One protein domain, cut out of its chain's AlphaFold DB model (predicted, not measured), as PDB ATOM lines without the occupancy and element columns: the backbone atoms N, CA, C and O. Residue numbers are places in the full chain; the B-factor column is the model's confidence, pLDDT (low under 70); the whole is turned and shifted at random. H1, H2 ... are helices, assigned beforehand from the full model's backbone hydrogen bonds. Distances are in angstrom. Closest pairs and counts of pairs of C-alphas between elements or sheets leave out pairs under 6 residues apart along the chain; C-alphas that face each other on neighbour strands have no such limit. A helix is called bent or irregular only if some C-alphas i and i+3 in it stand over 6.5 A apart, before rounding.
ATOM      1  N   SER A  14      52.715 -49.623 -27.830       89.94
ATOM      2  CA  SER A  14      52.968 -51.049 -28.084       89.94
ATOM      3  C   SER A  14      52.995 -51.395 -29.578       89.94
ATOM      4  O   SER A  14      53.755 -52.265 -30.005       89.94
ATOM      5  N   LEU A  15      52.166 -50.743 -30.404       92.31
ATOM      6  CA  LEU A  15      52.190 -50.972 -31.849       92.31
ATOM      7  C   LEU A  15      53.456 -50.386 -32.485       92.31
ATOM      8  O   LEU A  15      54.023 -51.011 -33.377       92.31
ATOM      9  N   LYS A  16      53.936 -49.238 -31.996       94.12
ATOM     10  CA  LYS A  16      55.176 -48.611 -32.461       94.12
ATOM     11  C   LYS A  16      56.378 -49.532 -32.268       94.12
ATOM     12  O   LYS A  16      57.132 -49.721 -33.215       94.12
ATOM     13  N   GLU A  17      56.504 -50.163 -31.101       93.19
ATOM     14  CA  GLU A  17      57.558 -51.154 -30.829       93.19
ATOM     15  C   GLU A  17      57.494 -52.338 -31.801       93.19
ATOM     16  O   GLU A  17      58.506 -52.738 -32.378       93.19
ATOM     17  N   LYS A  18      56.288 -52.866 -32.047       93.88
ATOM     18  CA  LYS A  18      56.080 -53.974 -32.992       93.88
ATOM     19  C   LYS A  18      56.423 -53.582 -34.426       93.88
ATOM     20  O   LYS A  18      56.978 -54.410 -35.137       93.88
ATOM     21  N   ILE A  19      56.100 -52.356 -34.842       93.69
ATOM     22  CA  ILE A  19      56.459 -51.805 -36.156       93.69
ATOM     23  C   ILE A  19      57.981 -51.669 -36.275       93.69
ATOM     24  O   ILE A  19      58.544 -52.061 -37.290       93.69
ATOM     25  N   SER A  20      58.652 -51.163 -35.238       91.50
ATOM     26  CA  SER A  20      60.112 -51.005 -35.216       91.50
ATOM     27  C   SER A  20      60.880 -52.327 -35.275       91.50
ATOM     28  O   SER A  20      62.031 -52.334 -35.695       91.50
ATOM     29  N   ALA A  21      60.258 -53.441 -34.884       92.94
ATOM     30  CA  ALA A  21      60.837 -54.777 -35.000       92.94
ATOM     31  C   ALA A  21      60.681 -55.404 -36.403       92.94
ATOM     32  O   ALA A  21      61.203 -56.494 -36.643       92.94
ATOM     33  N   ILE A  22      59.947 -54.763 -37.322       92.06
ATOM     34  CA  ILE A  22      59.768 -55.258 -38.692       92.06
ATOM     35  C   ILE A  22      61.009 -54.896 -39.527       92.06
ATOM     36  O   ILE A  22      61.382 -53.722 -39.567       92.06
ATOM     37  N   PRO A  23      61.625 -55.858 -40.242       92.44
ATOM     38  CA  PRO A  23      62.765 -55.576 -41.112       92.44
ATOM     39  C   PRO A  23      62.371 -54.655 -42.280       92.44
ATOM     40  O   PRO A  23      61.618 -55.056 -43.174       92.44
ATOM     41  N   ALA A  24      62.874 -53.418 -42.272       88.94
ATOM     42  CA  ALA A  24      62.521 -52.380 -43.246       88.94
ATOM     43  C   ALA A  24      62.957 -52.728 -44.681       88.94
ATOM     44  O   ALA A  24      62.372 -52.244 -45.645       88.94
ATOM     45  N   GLU A  25      63.955 -53.597 -44.832       93.50
ATOM     46  CA  GLU A  25      64.424 -54.094 -46.124       93.50
ATOM     47  C   GLU A  25      63.485 -55.131 -46.760       93.50
ATOM     48  O   GLU A  25      63.566 -55.369 -47.964       93.50
ATOM     49  N   LYS A  26      62.592 -55.747 -45.973       94.94
ATOM     50  CA  LYS A  26      61.633 -56.758 -46.455       94.94
ATOM     51  C   LYS A  26      60.208 -56.233 -46.576       94.94
ATOM     52  O   LYS A  26      59.440 -56.774 -47.364       94.94
ATOM     53  N   PHE A  27      59.847 -55.215 -45.800       94.38
ATOM     54  CA  PHE A  27      58.465 -54.758 -45.681       94.38
ATOM     55  C   PHE A  27      58.340 -53.259 -45.921       94.38
ATOM     56  O   PHE A  27      59.045 -52.452 -45.322       94.38
ATOM     57  N   PHE A  28      57.363 -52.882 -46.744       94.06
ATOM     58  CA  PHE A  28      56.939 -51.496 -46.887       94.06
ATOM     59  C   PHE A  28      55.913 -51.144 -45.804       94.06
ATOM     60  O   PHE A  28      54.884 -51.808 -45.676       94.06
ATOM     61  N   ILE A  29      56.182 -50.089 -45.032       93.81
ATOM     62  CA  ILE A  29      55.324 -49.650 -43.925       93.81
ATOM     63  C   ILE A  29      54.730 -48.285 -44.273       93.81
ATOM     64  O   ILE A  29      55.392 -47.257 -44.138       93.81
ATOM     65  N   ALA A  30      53.467 -48.275 -44.698       94.31
ATOM     66  CA  ALA A  30      52.716 -47.048 -44.944       94.31
ATOM     67  C   ALA A  30      52.139 -46.481 -43.636       94.31
ATOM     68  O   ALA A  30      51.577 -47.218 -42.826       94.31
ATOM     69  N   GLN A  31      52.263 -45.167 -43.437       93.69
ATOM     70  CA  GLN A  31      51.665 -44.431 -42.318       93.69
ATOM     71  C   GLN A  31      51.036 -43.146 -42.860       93.69
ATOM     72  O   GLN A  31      51.612 -42.501 -43.736       93.69
ATOM     73  N   ALA A  32      49.869 -42.777 -42.340       92.94
ATOM     74  CA  ALA A  32      49.166 -41.552 -42.699       92.94
ATOM     75  C   ALA A  32      48.968 -40.673 -41.459       92.94
ATOM     76  O   ALA A  32      48.859 -41.177 -40.340       92.94
ATOM     77  N   LEU A  33      48.935 -39.354 -41.667       93.94
ATOM     78  CA  LEU A  33      48.541 -38.411 -40.624       93.94
ATOM     79  C   LEU A  33      47.028 -38.489 -40.403       93.94
ATOM     80  O   LEU A  33      46.272 -38.738 -41.339       93.94
ATOM     81  N   ILE A  34      46.601 -38.254 -39.164       92.25
ATOM     82  CA  ILE A  34      45.179 -38.148 -38.832       92.25
ATOM     83  C   ILE A  34      44.667 -36.811 -39.373       92.25
ATOM     84  O   ILE A  34      45.254 -35.765 -39.085       92.25
ATOM     85  N   ASP A  35      43.582 -36.851 -40.145       92.81
ATOM     86  CA  ASP A  35      42.886 -35.646 -40.592       92.81
ATOM     87  C   ASP A  35      42.313 -34.890 -39.382       92.81
ATOM     88  O   ASP A  35      41.768 -35.497 -38.459       92.81
ATOM     89  N   LYS A  36      42.448 -33.560 -39.363       93.06
ATOM     90  CA  LYS A  36      41.992 -32.726 -38.242       93.06
ATOM     91  C   LYS A  36      40.479 -32.794 -38.039       93.06
ATOM     92  O   LYS A  36      40.043 -32.754 -36.891       93.06
ATOM     93  N   GLU A  37      39.704 -32.902 -39.115       92.50
ATOM     94  CA  GLU A  37      38.241 -32.987 -39.066       92.50
ATOM     95  C   GLU A  37      37.782 -34.358 -38.541       92.50
ATOM     96  O   GLU A  37      36.789 -34.457 -37.824       92.50
ATOM     97  N   GLU A  38      38.569 -35.409 -38.790       88.31
ATOM     98  CA  GLU A  38      38.289 -36.782 -38.346       88.31
ATOM     99  C   GLU A  38      38.919 -37.136 -36.988       88.31
ATOM    100  O   GLU A  38      38.582 -38.160 -36.384       88.31
ATOM    101  N   ALA A  39      39.839 -36.306 -36.486       92.25
ATOM    102  CA  ALA A  39      40.655 -36.614 -35.315       92.25
ATOM    103  C   ALA A  39      39.816 -36.949 -34.079       92.25
ATOM    104  O   ALA A  39      40.103 -37.933 -33.392       92.25
ATOM    105  N   ALA A  40      38.756 -36.176 -33.825       91.94
ATOM    106  CA  ALA A  40      37.861 -36.406 -32.696       91.94
ATOM    107  C   ALA A  40      37.246 -37.815 -32.740       91.94
ATOM    108  O   ALA A  40      37.302 -38.537 -31.747       91.94
ATOM    109  N   ARG A  41      36.751 -38.237 -33.912       89.75
ATOM    110  CA  ARG A  41      36.132 -39.555 -34.119       89.75
ATOM    111  C   ARG A  41      37.145 -40.694 -34.003       89.75
ATOM    112  O   ARG A  41      36.866 -41.723 -33.388       89.75
ATOM    113  N   VAL A  42      38.325 -40.541 -34.603       90.81
ATOM    114  CA  VAL A  42      39.368 -41.580 -34.569       90.81
ATOM    115  C   VAL A  42      39.847 -41.818 -33.135       90.81
ATOM    116  O   VAL A  42      39.937 -42.966 -32.692       90.81
ATOM    117  N   LEU A  43      40.112 -40.743 -32.390       93.44
ATOM    118  CA  LEU A  43      40.576 -40.825 -31.004       93.44
ATOM    119  C   LEU A  43      39.476 -41.322 -30.058       93.44
ATOM    120  O   LEU A  43      39.757 -42.155 -29.194       93.44
ATOM    121  N   SER A  44      38.223 -40.890 -30.244       92.31
ATOM    122  CA  SER A  44      37.102 -41.382 -29.435       92.31
ATOM    123  C   SER A  44      36.886 -42.882 -29.624       92.31
ATOM    124  O   SER A  44      36.741 -43.602 -28.643       92.31
ATOM    125  N   ASN A  45      36.952 -43.385 -30.860       89.56
ATOM    126  CA  ASN A  45      36.810 -44.817 -31.142       89.56
ATOM    127  C   ASN A  45      37.910 -45.655 -30.479       89.56
ATOM    128  O   ASN A  45      37.645 -46.751 -29.981       89.56
ATOM    129  N   TYR A  46      39.140 -45.137 -30.425       91.62
ATOM    130  CA  TYR A  46      40.223 -45.791 -29.693       91.62
ATOM    131  C   TYR A  46      39.911 -45.895 -28.191       91.62
ATOM    132  O   TYR A  46      40.043 -46.975 -27.609       91.62
ATOM    133  N   LEU A  47      39.440 -44.803 -27.578       93.62
ATOM    134  CA  LEU A  47      39.060 -44.782 -26.163       93.62
ATOM    135  C   LEU A  47      37.852 -45.675 -25.864       93.62
ATOM    136  O   LEU A  47      37.876 -46.385 -24.864       93.62
ATOM    137  N   ILE A  48      36.840 -45.710 -26.736       92.06
ATOM    138  CA  ILE A  48      35.676 -46.603 -26.603       92.06
ATOM    139  C   ILE A  48      36.135 -48.058 -26.479       92.06
ATOM    140  O   ILE A  48      35.725 -48.755 -25.553       92.06
ATOM    141  N   ASN A  49      37.033 -48.506 -27.362       89.31
ATOM    142  CA  ASN A  49      37.550 -49.875 -27.325       89.31
ATOM    143  C   ASN A  49      38.313 -50.169 -26.023       89.31
ATOM    144  O   ASN A  49      38.153 -51.242 -25.438       89.31
ATOM    145  N   LEU A  50      39.120 -49.217 -25.545       91.69
ATOM    146  CA  LEU A  50      39.857 -49.355 -24.290       91.69
ATOM    147  C   LEU A  50      38.915 -49.422 -23.077       91.69
ATOM    148  O   LEU A  50      39.061 -50.308 -22.235       91.69
ATOM    149  N   LEU A  51      37.926 -48.530 -23.007       94.19
ATOM    150  CA  LEU A  51      36.934 -48.495 -21.933       94.19
ATOM    151  C   LEU A  51      36.070 -49.760 -21.926       94.19
ATOM    152  O   LEU A  51      35.812 -50.313 -20.863       94.19
ATOM    153  N   GLN A  52      35.688 -50.282 -23.094       91.88
ATOM    154  CA  GLN A  52      34.981 -51.562 -23.189       91.88
ATOM    155  C   GLN A  52      35.807 -52.729 -22.632       91.88
ATOM    156  O   GLN A  52      35.246 -53.609 -21.981       91.88
ATOM    157  N   LEU A  53      37.122 -52.757 -22.876       90.31
ATOM    158  CA  LEU A  53      38.014 -53.764 -22.291       90.31
ATOM    159  C   LEU A  53      38.103 -53.609 -20.769       90.31
ATOM    160  O   LEU A  53      37.922 -54.593 -20.055       90.31
ATOM    161  N   ALA A  54      38.303 -52.385 -20.274       91.00
ATOM    162  CA  ALA A  54      38.360 -52.101 -18.840       91.00
ATOM    163  C   ALA A  54      37.061 -52.515 -18.126       91.00
ATOM    164  O   ALA A  54      37.092 -53.248 -17.139       91.00
ATOM    165  N   LEU A  55      35.905 -52.134 -18.678       90.81
ATOM    166  CA  LEU A  55      34.596 -52.494 -18.137       90.81
ATOM    167  C   LEU A  55      34.354 -54.007 -18.166       90.81
ATOM    168  O   LEU A  55      33.775 -54.541 -17.222       90.81
ATOM    169  N   LYS A  56      34.804 -54.727 -19.204       88.94
ATOM    170  CA  LYS A  56      34.703 -56.198 -19.254       88.94
ATOM    171  C   LYS A  56      35.503 -56.878 -18.144       88.94
ATOM    172  O   LYS A  56      35.012 -57.863 -17.598       88.94
ATOM    173  N   GLU A  57      36.678 -56.362 -17.796       87.31
ATOM    174  CA  GLU A  57      37.462 -56.897 -16.676       87.31
ATOM    175  C   GLU A  57      36.808 -56.582 -15.323       87.31
ATOM    176  O   GLU A  57      36.680 -57.480 -14.493       87.31
ATOM    177  N   LEU A  58      36.278 -55.364 -15.148       85.31
ATOM    178  CA  LEU A  58      35.528 -54.962 -13.946       85.31
ATOM    179  C   LEU A  58      34.201 -55.725 -13.768       85.31
ATOM    180  O   LEU A  58      33.721 -55.881 -12.647       85.31
ATOM    181  N   LYS A  59      33.608 -56.253 -14.854       70.12
ATOM    182  CA  LYS A  59      32.346 -57.024 -14.825       70.12
ATOM    183  C   LYS A  59      32.400 -58.233 -13.881       70.12
ATOM    184  O   LYS A  59      31.357 -58.726 -13.464       70.12
ATOM    185  N   LYS A  60      33.597 -58.740 -13.574       66.38
ATOM    186  CA  LYS A  60      33.787 -59.894 -12.688       66.38
ATOM    187  C   LYS A  60      33.398 -59.606 -11.231       66.38
ATOM    188  O   LYS A  60      33.236 -60.567 -10.487       66.38
ATOM    189  N   GLU A  61      33.229 -58.338 -10.842       60.88
ATOM    190  CA  GLU A  61      33.077 -57.958  -9.434       60.88
ATOM    191  C   GLU A  61      31.689 -57.409  -9.041       60.88
ATOM    192  O   GLU A  61      31.171 -57.868  -8.031       60.88
ATOM    193  N   ASP A  62      31.057 -56.494  -9.797       80.00
ATOM    194  CA  ASP A  62      29.659 -56.004  -9.628       80.00
ATOM    195  C   ASP A  62      29.386 -54.930 -10.718       80.00
ATOM    196  O   ASP A  62      30.286 -54.153 -11.052       80.00
ATOM    197  N   ILE A  63      28.162 -54.799 -11.248       84.81
ATOM    198  CA  ILE A  63      27.790 -53.676 -12.138       84.81
ATOM    199  C   ILE A  63      27.932 -52.317 -11.435       84.81
ATOM    200  O   ILE A  63      28.288 -51.321 -12.067       84.81
ATOM    201  N   ARG A  64      27.758 -52.259 -10.109       85.75
ATOM    202  CA  ARG A  64      27.953 -51.024  -9.333       85.75
ATOM    203  C   ARG A  64      29.379 -50.497  -9.407       85.75
ATOM    204  O   ARG A  64      29.567 -49.281  -9.441       85.75
ATOM    205  N   GLN A  65      30.375 -51.381  -9.483       87.31
ATOM    206  CA  GLN A  65      31.762 -50.963  -9.682       87.31
ATOM    207  C   GLN A  65      31.988 -50.401 -11.088       87.31
ATOM    208  O   GLN A  65      32.693 -49.407 -11.241       87.31
ATOM    209  N   GLN A  66      31.349 -50.986 -12.108       89.38
ATOM    210  CA  GLN A  66      31.393 -50.455 -13.472       89.38
ATOM    211  C   GLN A  66      30.790 -49.046 -13.535       89.38
ATOM    212  O   GLN A  66      31.400 -48.148 -14.107       89.38
ATOM    213  N   VAL A  67      29.632 -48.835 -12.898       90.31
ATOM    214  CA  VAL A  67      28.988 -47.513 -12.803       90.31
ATOM    215  C   VAL A  67      29.885 -46.517 -12.073       90.31
ATOM    216  O   VAL A  67      30.073 -45.400 -12.551       90.31
ATOM    217  N   LYS A  68      30.488 -46.926 -10.948       90.38
ATOM    218  CA  LYS A  68      31.427 -46.084 -10.201       90.38
ATOM    219  C   LYS A  68      32.609 -45.651 -11.074       90.38
ATOM    220  O   LYS A  68      32.888 -44.462 -11.149       90.38
ATOM    221  N   PHE A  69      33.243 -46.591 -11.777       91.75
ATOM    222  CA  PHE A  69      34.342 -46.297 -12.696       91.75
ATOM    223  C   PHE A  69      33.918 -45.336 -13.818       91.75
ATOM    224  O   PHE A  69      34.631 -44.379 -14.109       91.75
ATOM    225  N   CYS A  70      32.741 -45.535 -14.419       92.06
ATOM    226  CA  CYS A  70      32.214 -44.602 -15.418       92.06
ATOM    227  C   CYS A  70      32.046 -43.186 -14.848       92.06
ATOM    228  O   CYS A  70      32.459 -42.225 -15.493       92.06
ATOM    229  N   ASN A  71      31.493 -43.053 -13.640       92.56
ATOM    230  CA  ASN A  71      31.317 -41.756 -12.984       92.56
ATOM    231  C   ASN A  71      32.660 -41.086 -12.650       92.56
ATOM    232  O   ASN A  71      32.788 -39.881 -12.844       92.56
ATOM    233  N   GLU A  72      33.676 -41.850 -12.232       93.19
ATOM    234  CA  GLU A  72      35.043 -41.340 -12.026       93.19
ATOM    235  C   GLU A  72      35.653 -40.807 -13.334       93.19
ATOM    236  O   GLU A  72      36.262 -39.737 -13.347       93.19
ATOM    237  N   VAL A  73      35.448 -41.506 -14.458       93.44
ATOM    238  CA  VAL A  73      35.899 -41.042 -15.780       93.44
ATOM    239  C   VAL A  73      35.158 -39.772 -16.209       93.44
ATOM    240  O   VAL A  73      35.797 -38.842 -16.698       93.44
ATOM    241  N   ILE A  74      33.836 -39.705 -16.013       92.12
ATOM    242  CA  ILE A  74      33.026 -38.517 -16.336       92.12
ATOM    243  C   ILE A  74      33.526 -37.304 -15.544       92.12
ATOM    244  O   ILE A  74      33.795 -36.264 -16.139       92.12
ATOM    245  N   GLN A  75      33.718 -37.456 -14.230       91.69
ATOM    246  CA  GLN A  75      34.229 -36.392 -13.362       91.69
ATOM    247  C   GLN A  75      35.629 -35.945 -13.774       91.69
ATOM    248  O   GLN A  75      35.875 -34.751 -13.901       91.69
ATOM    249  N   PHE A  76      36.530 -36.885 -14.070       93.06
ATOM    250  CA  PHE A  76      37.872 -36.551 -14.540       93.06
ATOM    251  C   PHE A  76      37.847 -35.704 -15.820       93.06
ATOM    252  O   PHE A  76      38.605 -34.742 -15.947       93.06
ATOM    253  N   VAL A  77      36.990 -36.054 -16.784       91.00
ATOM    254  CA  VAL A  77      36.861 -35.291 -18.033       91.00
ATOM    255  C   VAL A  77      36.264 -33.909 -17.760       91.00
ATOM    256  O   VAL A  77      36.776 -32.918 -18.286       91.00
ATOM    257  N   ASP A  78      35.233 -33.833 -16.918       88.94
ATOM    258  CA  ASP A  78      34.575 -32.579 -16.551       88.94
ATOM    259  C   ASP A  78      35.531 -31.612 -15.844       88.94
ATOM    260  O   ASP A  78      35.647 -30.459 -16.239       88.94
ATOM    261  N   GLU A  79      36.323 -32.094 -14.884       89.38
ATOM    262  CA  GLU A  79      37.333 -31.290 -14.184       89.38
ATOM    263  C   GLU A  79      38.414 -30.737 -15.124       89.38
ATOM    264  O   GLU A  79      38.979 -29.670 -14.880       89.38
ATOM    265  N   LYS A  80      38.748 -31.469 -16.196       91.00
ATOM    266  CA  LYS A  80      39.796 -31.066 -17.145       91.00
ATOM    267  C   LYS A  80      39.308 -30.121 -18.227       91.00
ATOM    268  O   LYS A  80      40.108 -29.322 -18.712       91.00
ATOM    269  N   LEU A  81      38.051 -30.246 -18.635       90.38
ATOM    270  CA  LEU A  81      37.504 -29.537 -19.791       90.38
ATOM    271  C   LEU A  81      36.374 -28.560 -19.434       90.38
ATOM    272  O   LEU A  81      35.970 -27.792 -20.301       90.38
ATOM    273  N   ASN A  82      35.916 -28.553 -18.179       83.62
ATOM    274  CA  ASN A  82      34.815 -27.742 -17.657       83.62
ATOM    275  C   ASN A  82      33.565 -27.843 -18.546       83.62
ATOM    276  O   ASN A  82      33.090 -26.844 -19.087       83.62
ATOM    277  N   LEU A  83      33.098 -29.080 -18.748       81.69
ATOM    278  CA  LEU A  83      32.004 -29.403 -19.669       81.69
ATOM    279  C   LEU A  83      30.620 -29.300 -19.023       81.69
ATOM    280  O   LEU A  83      29.630 -29.481 -19.726       81.69
ATOM    281  N   GLU A  84      30.551 -29.048 -17.714       81.31
ATOM    282  CA  GLU A  84      29.321 -29.107 -16.919       81.31
ATOM    283  C   GLU A  84      28.643 -30.489 -17.027       81.31
ATOM    284  O   GLU A  84      27.420 -30.623 -17.022       81.31
ATOM    285  N   ALA A  85      29.439 -31.561 -17.098       78.62
ATOM    286  CA  ALA A  85      28.965 -32.926 -17.350       78.62
ATOM    287  C   ALA A  85      28.281 -33.597 -16.140       78.62
ATOM    288  O   ALA A  85      28.085 -34.815 -16.132       78.62
ATOM    289  N   SER A  86      27.878 -32.823 -15.131       76.12
ATOM    290  CA  SER A  86      27.174 -33.314 -13.937       76.12
ATOM    291  C   SER A  86      25.874 -34.048 -14.290       76.12
ATOM    292  O   SER A  86      25.556 -35.066 -13.676       76.12
TER     293      SER A  86
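AT A GLANCE: This is residues 14 to 86 of the 333 residues of a protein of Pontibacter sp. SGAir0037 (UniProt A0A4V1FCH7). Going along the printed part from residue 14, you find an open, flat zigzag: the short helix H1, then a long unnamed stretch, residues 21 to 38, that loops out and comes back to the start of H2, then the long helices H2 and H3, which make a narrow V closed at residues 59 to 62. H1 lies off to one side and touches no helix, and residues 20 to 28, of which 20 belongs to H1 and 21 to 28 to the long unnamed stretch, stick out free. The printed part has 73 residues with three named helices in the order H1, H2, H3, no named strand, and the class all helix. The whole is extended, with a radius of gyration of the C-alphas of 17.9 A and spans of 52 by 33 by 15 A.

IN THESE COORDINATES: Find C-alpha 14 at (52.968, -51.049, -28.084); from there H1 runs through residues 14 to 20, 10.1 A from first to last C-alpha. Pass along residues 21 to 38 until you reach C-alpha 39 at (40.655, -36.614, -35.315), where H2 begins; it holds residues 39 to 58 and measures 28.6 A. H3 holds residues 63 to 81 and measures 27.1 A, ending at C-alpha 81, at (37.504, -29.537, -19.791).

HOW THE PARTS SIT: Look first at H2 and H3, which only just touch, with 3 pairs of C-alphas within 8 A. H2 touches H3 with residues 55 to 58 alone, and H3 touches H2 with residues 65 to 66 alone. Their closest C-alphas are those of Leu 55 and Gln 66, 6.0 A apart, while the helices' centres are 13.7 A apart. They run opposite ways at a shallow tilt of 31 degrees and form a helical hairpin over a tight link of 4 residues. H1 is apart from H2 and from H3. On the backbone of H1, H2 and H3, every O i to N i+4 pair is within hydrogen-bond range. No helix is bent or irregular.

THE WHOLE: Measure from C-alpha 25 to C-alpha 86 and you have the two farthest apart in the domain, those of Glu 25 and Ser 86, at 53.4 A. The printed part has no cut. The link from H1 to H2, 18 residues, is long, and its C-alphas lie 15 to 32 A from the mean of the C-alphas. Besides residues 20 to 28, residues 35 to 41, of which 39 to 41 belong to H2, and residues 44 to 50 of H2 stand free. In the B-factor column you find a mean pLDDT of 89.5 for the printed part of this model; residues 60 to 61 are under 70.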